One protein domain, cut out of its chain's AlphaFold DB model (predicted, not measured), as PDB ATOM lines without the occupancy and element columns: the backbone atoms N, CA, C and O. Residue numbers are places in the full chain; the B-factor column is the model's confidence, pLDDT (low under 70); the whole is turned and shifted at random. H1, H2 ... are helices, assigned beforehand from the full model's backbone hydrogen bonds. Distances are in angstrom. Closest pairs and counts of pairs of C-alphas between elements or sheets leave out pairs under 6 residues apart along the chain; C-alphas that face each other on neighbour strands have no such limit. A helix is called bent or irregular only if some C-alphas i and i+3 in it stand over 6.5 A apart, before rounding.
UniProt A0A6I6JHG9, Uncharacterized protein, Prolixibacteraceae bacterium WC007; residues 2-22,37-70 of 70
ATOM      1  N   ILE A   2     197.926 159.342 123.007       86.12
ATOM      2  CA  ILE A   2     199.088 160.260 122.950       86.12
ATOM      3  C   ILE A   2     198.760 161.674 122.430       86.12
ATOM      4  O   ILE A   2     199.118 162.651 123.074       86.12
ATOM      5  N   LYS A   3     197.992 161.812 121.338       83.62
ATOM      6  CA  LYS A   3     197.592 163.133 120.803       83.62
ATOM      7  C   LYS A   3     196.791 163.991 121.799       83.62
ATOM      8  O   LYS A   3     196.949 165.204 121.816       83.62
ATOM      9  N   LYS A   4     195.950 163.371 122.638       87.19
ATOM     10  CA  LYS A   4     195.156 164.082 123.660       87.19
ATOM     11  C   LYS A   4     196.034 164.531 124.832       87.19
ATOM     12  O   LYS A   4     195.839 165.621 125.348       87.19
ATOM     13  N   ILE A   5     197.012 163.705 125.204       92.38
ATOM     14  CA  ILE A   5     197.987 164.011 126.258       92.38
ATOM     15  C   ILE A   5     198.899 165.160 125.817       92.38
ATOM     16  O   ILE A   5     199.061 166.123 126.554       92.38
ATOM     17  N   LEU A   6     199.413 165.114 124.584       92.06
ATOM     18  CA  LEU A   6     200.201 166.205 124.003       92.06
ATOM     19  C   LEU A   6     199.420 167.522 123.966       92.06
ATOM     20  O   LEU A   6     199.977 168.566 124.289       92.06
ATOM     21  N   LEU A   7     198.131 167.479 123.617       92.94
ATOM     22  CA  LEU A   7     197.277 168.665 123.638       92.94
ATOM     23  C   LEU A   7     197.129 169.233 125.058       92.94
ATOM     24  O   LEU A   7     197.272 170.436 125.245       92.94
ATOM     25  N   ALA A   8     196.889 168.376 126.053       92.81
ATOM     26  CA  ALA A   8     196.773 168.797 127.449       92.81
ATOM     27  C   ALA A   8     198.078 169.424 127.972       92.81
ATOM     28  O   ALA A   8     198.038 170.474 128.606       92.81
ATOM     29  N   ILE A   9     199.232 168.833 127.644       94.50
ATOM     30  CA  ILE A   9     200.551 169.380 127.998       94.50
ATOM     31  C   ILE A   9     200.755 170.757 127.359       94.50
ATOM     32  O   ILE A   9     201.171 171.684 128.045       94.50
ATOM     33  N   ASN A  10     200.411 170.923 126.078       91.12
ATOM     34  CA  ASN A  10     200.500 172.224 125.409       91.12
ATOM     35  C   ASN A  10     199.619 173.282 126.088       91.12
ATOM     36  O   ASN A  10     200.065 174.409 126.279       91.12
ATOM     37  N   PHE A  11     198.402 172.919 126.501       93.50
ATOM     38  CA  PHE A  11     197.524 173.821 127.249       93.50
ATOM     39  C   PHE A  11     198.126 174.245 128.593       93.50
ATOM     40  O   PHE A  11     198.080 175.425 128.929       93.50
ATOM     41  N   ILE A  12     198.717 173.306 129.337       93.88
ATOM     42  CA  ILE A  12     199.365 173.592 130.626       93.88
ATOM     43  C   ILE A  12     200.570 174.520 130.433       93.88
ATOM     44  O   ILE A  12     200.715 175.490 131.173       93.88
ATOM     45  N   VAL A  13     201.411 174.260 129.426       94.00
ATOM     46  CA  VAL A  13     202.587 175.092 129.121       94.00
ATOM     47  C   VAL A  13     202.165 176.504 128.716       94.00
ATOM     48  O   VAL A  13     202.689 177.470 129.262       94.00
ATOM     49  N   LEU A  14     201.181 176.639 127.821       92.62
ATOM     50  CA  LEU A  14     200.645 177.944 127.426       92.62
ATOM     51  C   LEU A  14     200.107 178.714 128.635       92.62
ATOM     52  O   LEU A  14     200.448 179.879 128.826       92.62
ATOM     53  N   TRP A  15     199.326 178.055 129.490       90.12
ATOM     54  CA  TRP A  15     198.790 178.682 130.693       90.12
ATOM     55  C   TRP A  15     199.899 179.159 131.643       90.12
ATOM     56  O   TRP A  15     199.876 180.309 132.078       90.12
ATOM     57  N   ALA A  16     200.915 178.326 131.887       88.62
ATOM     58  CA  ALA A  16     202.062 178.679 132.722       88.62
ATOM     59  C   ALA A  16     202.850 179.877 132.165       88.62
ATOM     60  O   ALA A  16     203.223 180.761 132.930       88.62
ATOM     61  N   THR A  17     203.053 179.945 130.843       88.88
ATOM     62  CA  THR A  17     203.752 181.078 130.206       88.88
ATOM     63  C   THR A  17     202.980 182.390 130.295       88.88
ATOM     64  O   THR A  17     203.592 183.450 130.398       88.88
ATOM     65  N   VAL A  18     201.646 182.342 130.252       86.81
ATOM     66  CA  VAL A  18     200.801 183.533 130.421       86.81
ATOM     67  C   VAL A  18     200.816 183.974 131.882       86.81
ATOM     68  O   VAL A  18     200.990 185.155 132.162       86.81
ATOM     69  N   TYR A  19     200.709 183.028 132.815       83.88
ATOM     70  CA  TYR A  19     200.745 183.320 134.245       83.88
ATOM     71  C   TYR A  19     202.099 183.900 134.688       83.88
ATOM     72  O   TYR A  19     202.135 184.844 135.471       83.88
ATOM     73  N   SER A  20     203.216 183.405 134.139       83.69
ATOM     74  CA  SER A  20     204.558 183.917 134.453       83.69
ATOM     75  C   SER A  20     204.852 185.302 133.872       83.69
ATOM     76  O   SER A  20     205.814 185.935 134.291       83.69
ATOM     77  N   GLN A  21     204.073 185.755 132.885       83.88
ATOM     78  CA  GLN A  21     204.155 187.118 132.344       83.88
ATOM     79  C   GLN A  21     203.349 188.125 133.179       83.88
ATOM     80  O   GLN A  21     203.407 189.323 132.907       83.88
ATOM     81  N   GLY A  22     202.609 187.659 134.192       75.62
ATOM     82  CA  GLY A  22     201.980 188.538 135.166       75.62
ATOM     83  C   GLY A  22     203.041 189.325 135.944       75.62
ATOM     84  O   GLY A  22     204.096 188.771 136.260       75.62
ATOM     85  N   ASN A  37     181.909 198.909 134.300       95.94
ATOM     86  CA  ASN A  37     181.765 199.706 133.088       95.94
ATOM     87  C   ASN A  37     181.376 198.825 131.884       95.94
ATOM     88  O   ASN A  37     181.480 197.594 131.911       95.94
ATOM     89  N   LEU A  38     180.916 199.464 130.805       96.06
ATOM     90  CA  LEU A  38     180.414 198.767 129.618       96.06
ATOM     91  C   LEU A  38     181.450 197.804 129.016       96.06
ATOM     92  O   LEU A  38     181.101 196.684 128.649       96.06
ATOM     93  N   LEU A  39     182.717 198.223 128.938       96.44
ATOM     94  CA  LEU A  39     183.792 197.413 128.366       96.44
ATOM     95  C   LEU A  39     184.023 196.138 129.186       96.44
ATOM     96  O   LEU A  39     184.056 195.046 128.619       96.44
ATOM     97  N   ASN A  40     184.122 196.270 130.510       95.56
ATOM     98  CA  ASN A  40     184.336 195.148 131.421       95.56
ATOM     99  C   ASN A  40     183.153 194.175 131.398       95.56
ATOM    100  O   ASN A  40     183.354 192.964 131.345       95.56
ATOM    101  N   ILE A  41     181.918 194.680 131.350       96.19
ATOM    102  CA  ILE A  41     180.723 193.837 131.211       96.19
ATOM    103  C   ILE A  41     180.771 193.043 129.899       96.19
ATOM    104  O   ILE A  41     180.529 191.833 129.891       96.19
ATOM    105  N   ILE A  42     181.113 193.695 128.784       96.94
ATOM    106  CA  ILE A  42     181.208 193.021 127.486       96.94
ATOM    107  C   ILE A  42     182.279 191.926 127.531       96.94
ATOM    108  O   ILE A  42     182.011 190.785 127.149       96.94
ATOM    109  N   LEU A  43     183.474 192.257 128.018       95.25
ATOM    110  CA  LEU A  43     184.628 191.364 127.983       95.25
ATOM    111  C   LEU A  43     184.481 190.175 128.940       95.25
ATOM    112  O   LEU A  43     184.754 189.039 128.554       95.25
ATOM    113  N   PHE A  44     184.033 190.422 130.173       94.19
ATOM    114  CA  PHE A  44     184.014 189.409 131.229       94.19
ATOM    115  C   PHE A  44     182.692 188.645 131.339       94.19
ATOM    116  O   PHE A  44     182.678 187.565 131.922       94.19
ATOM    117  N   ILE A  45     181.590 189.156 130.775       94.12
ATOM    118  CA  ILE A  45     180.271 188.506 130.863       94.12
ATOM    119  C   ILE A  45     179.740 188.152 129.474       94.12
ATOM    120  O   ILE A  45     179.483 186.982 129.187       94.12
ATOM    121  N   VAL A  46     179.585 189.142 128.591       96.69
ATOM    122  CA  VAL A  46     178.890 188.945 127.306       96.69
ATOM    123  C   VAL A  46     179.669 188.010 126.381       96.69
ATOM    124  O   VAL A  46     179.089 187.077 125.827       96.69
ATOM    125  N   VAL A  47     180.980 188.214 126.238       96.25
ATOM    126  CA  VAL A  47     181.840 187.389 125.375       96.25
ATOM    127  C   VAL A  47     181.839 185.906 125.802       96.25
ATOM    128  O   VAL A  47     181.568 185.059 124.944       96.25
ATOM    129  N   PRO A  48     182.046 185.543 127.088       94.94
ATOM    130  CA  PRO A  48     181.917 184.157 127.549       94.94
ATOM    131  C   PRO A  48     180.542 183.535 127.281       94.94
ATOM    132  O   PRO A  48     180.465 182.408 126.787       94.94
ATOM    133  N   VAL A  49     179.455 184.264 127.549       97.25
ATOM    134  CA  VAL A  49     178.088 183.773 127.313       97.25
ATOM    135  C   VAL A  49     177.842 183.531 125.822       97.25
ATOM    136  O   VAL A  49     177.334 182.474 125.445       97.25
ATOM    137  N   LEU A  50     178.258 184.459 124.954       97.56
ATOM    138  CA  LEU A  50     178.140 184.305 123.504       97.56
ATOM    139  C   LEU A  50     178.937 183.106 122.987       97.56
ATOM    140  O   LEU A  50     178.417 182.353 122.164       97.56
ATOM    141  N   MET A  51     180.155 182.873 123.488       95.81
ATOM    142  CA  MET A  51     180.938 181.689 123.113       95.81
ATOM    143  C   MET A  51     180.208 180.384 123.450       95.81
ATOM    144  O   MET A  51     180.192 179.465 122.629       95.81
ATOM    145  N   ILE A  52     179.560 180.307 124.618       96.00
ATOM    146  CA  ILE A  52     178.772 179.132 125.019       96.00
ATOM    147  C   ILE A  52     177.569 178.947 124.088       96.00
ATOM    148  O   ILE A  52     177.339 177.839 123.599       96.00
ATOM    149  N   ILE A  53     176.824 180.018 123.801       97.25
ATOM    150  CA  ILE A  53     175.663 179.967 122.901       97.25
ATOM    151  C   ILE A  53     176.089 179.488 121.511       97.25
ATOM    152  O   ILE A  53     175.512 178.538 120.981       97.25
ATOM    153  N   VAL A  54     177.134 180.092 120.937       97.00
ATOM    154  CA  VAL A  54     177.664 179.717 119.621       97.00
ATOM    155  C   VAL A  54     178.120 178.259 119.612       97.00
ATOM    156  O   VAL A  54     177.797 177.527 118.675       97.00
ATOM    157  N   TYR A  55     178.811 177.800 120.660       94.62
ATOM    158  CA  TYR A  55     179.227 176.403 120.786       94.62
ATOM    159  C   TYR A  55     178.031 175.443 120.791       94.62
ATOM    160  O   TYR A  55     178.038 174.439 120.072       94.62
ATOM    161  N   ILE A  56     176.986 175.753 121.563       96.31
ATOM    162  CA  ILE A  56     175.771 174.935 121.644       96.31
ATOM    163  C   ILE A  56     175.065 174.887 120.284       96.31
ATOM    164  O   ILE A  56     174.741 173.796 119.810       96.31
ATOM    165  N   VAL A  57     174.867 176.035 119.632       95.69
ATOM    166  CA  VAL A  57     174.224 176.118 118.308       95.69
ATOM    167  C   VAL A  57     175.024 175.339 117.264       95.69
ATOM    168  O   VAL A  57     174.465 174.527 116.525       95.69
ATOM    169  N   TYR A  58     176.348 175.505 117.243       94.94
ATOM    170  CA  TYR A  58     177.234 174.749 116.358       94.94
ATOM    171  C   TYR A  58     177.101 173.236 116.574       94.94
ATOM    172  O   TYR A  58     176.983 172.460 115.618       94.94
ATOM    173  N   GLN A  59     177.067 172.805 117.836       92.69
ATOM    174  CA  GLN A  59     176.957 171.396 118.186       92.69
ATOM    175  C   GLN A  59     175.597 170.801 117.794       92.69
ATOM    176  O   GLN A  59     175.541 169.646 117.360       92.69
ATOM    177  N   GLN A  60     174.511 171.569 117.910       91.62
ATOM    178  CA  GLN A  60     173.179 171.152 117.464       91.62
ATOM    179  C   GLN A  60     173.122 171.005 115.940       91.62
ATOM    180  O   GLN A  60     172.732 169.948 115.438       91.62
ATOM    181  N   ASN A  61     173.626 171.992 115.197       88.69
ATOM    182  CA  ASN A  61     173.641 171.959 113.733       88.69
ATOM    183  C   ASN A  61     174.437 170.763 113.188       88.69
ATOM    184  O   ASN A  61     174.013 170.102 112.240       88.69
ATOM    185  N   LYS A  62     175.561 170.414 113.826       85.06
ATOM    186  CA  LYS A  62     176.362 169.237 113.455       85.06
ATOM    187  C   LYS A  62     175.617 167.910 113.654       85.06
ATOM    188  O   LYS A  62     175.867 166.951 112.923       85.06
ATOM    189  N   ARG A  63     174.730 167.827 114.652       81.12
ATOM    190  CA  ARG A  63     173.916 166.626 114.919       81.12
ATOM    191  C   ARG A  63     172.775 166.473 113.917       81.12
ATOM    192  O   ARG A  63     172.461 165.338 113.573       81.12
ATOM    193  N   ASN A  64     172.205 167.578 113.443       77.62
ATOM    194  CA  ASN A  64     171.096 167.554 112.488       77.62
ATOM    195  C   ASN A  64     171.560 167.123 111.090       77.62
ATOM    196  O   ASN A  64     170.960 166.218 110.524       77.62
ATOM    197  N   LYS A  65     172.714 167.612 110.612       74.25
ATOM    198  CA  LYS A  65     173.290 167.165 109.326       74.25
ATOM    199  C   LYS A  65     173.549 165.650 109.270       74.25
ATOM    200  O   LYS A  65     173.259 164.994 108.285       74.25
ATOM    201  N   LYS A  66     173.997 165.048 110.381       66.12
ATOM    202  CA  LYS A  66     174.206 163.588 110.480       66.12
ATOM    203  C   LYS A  66     172.926 162.745 110.426       66.12
ATOM    204  O   LYS A  66     173.038 161.529 110.283       66.12
ATOM    205  N   LYS A  67     171.756 163.344 110.663       64.31
ATOM    206  CA  LYS A  67     170.460 162.659 110.573       64.31
ATOM    207  C   LYS A  67     169.856 162.752 109.174       64.31
ATOM    208  O   LYS A  67     169.049 161.900 108.852       64.31
ATOM    209  N   GLU A  68     170.231 163.761 108.391       60.66
ATOM    210  CA  GLU A  68     169.789 163.932 106.998       60.66
ATOM    211  C   GLU A  68     170.605 163.062 106.026       60.66
ATOM    212  O   GLU A  68     170.073 162.613 105.020       60.66
ATOM    213  N   ASP A  69     171.865 162.755 106.360       58.09
ATOM    214  CA  ASP A  69     172.747 161.879 105.565       58.09
ATOM    215  C   ASP A  69     172.566 160.362 105.847       58.09
ATOM    216  O   ASP A  69     173.368 159.547 105.383       58.09
ATOM    217  N   LYS A  70     171.577 159.964 106.661       50.47
ATOM    218  CA  LYS A  70     171.269 158.564 107.015       50.47
ATOM    219  C   LYS A  70     169.870 158.182 106.564       50.47
ATOM    220  O   LYS A  70     169.729 157.026 106.113       50.47
TER     221      LYS A  70
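What this domain is: This is residues 2 to 22 and 37 to 70 of the 70 residues of an uncharacterized protein of Prolixibacteraceae bacterium WC007 (UniProt A0A6I6JHG9). Two long helices run nearly side by side in opposite directions, with an empty gap between them, in one flat, open layer. H2 is the longer and has a kink near residue 47; its far end, toward Lys 70, reaches well past Ile 2, where H1 begins. The printed part has 55 residues with two named helices, H1 then H2 along the chain, and no named strand; the class is all helix. The whole is extended, with a radius of gyration of the C-alphas of 17.6 A, and the C-alphas span 51 by 42 by 7 A.

How they stand to each other: Look first at H1, residues 2 to 19, and then, beyond the cut, at H2, residues 38 to 68: the two are apart, with no C-alpha of the one within 8 A of the other. Residues 2 to 22 stand free, and so do residues 37 to 70. Near residue 47 you will find a kink of 34 degrees in H2. H2 is irregular, but only just: C-alphas 44 and 47 are 6.6 A apart. In H1 every O i to N i+4 pair is within hydrogen-bond range; in H2 23 of 27 are.

Where its parts are: Find C-alpha 2 at (199.088, 160.260, 122.950); from there H1 runs 25.7 A to C-alpha 19 at (200.745, 183.320, 134.245). Then find C-alpha 38 at (180.414, 198.767, 129.618), where H2 begins; it runs 42.9 A to C-alpha 68 at (169.789, 163.932, 106.998).

The domain as a whole: The two C-alphas farthest apart are those of Gly 22 and Lys 70, at 51.3 A. Residues 23 to 36 are not printed, and across this cut, in the link from H1 to H2, C-alphas 22 and 37 are 23.2 A apart. The mean pLDDT of the printed part is 88.5; look for values under 70 at residues 66 to 70, where the chain ends.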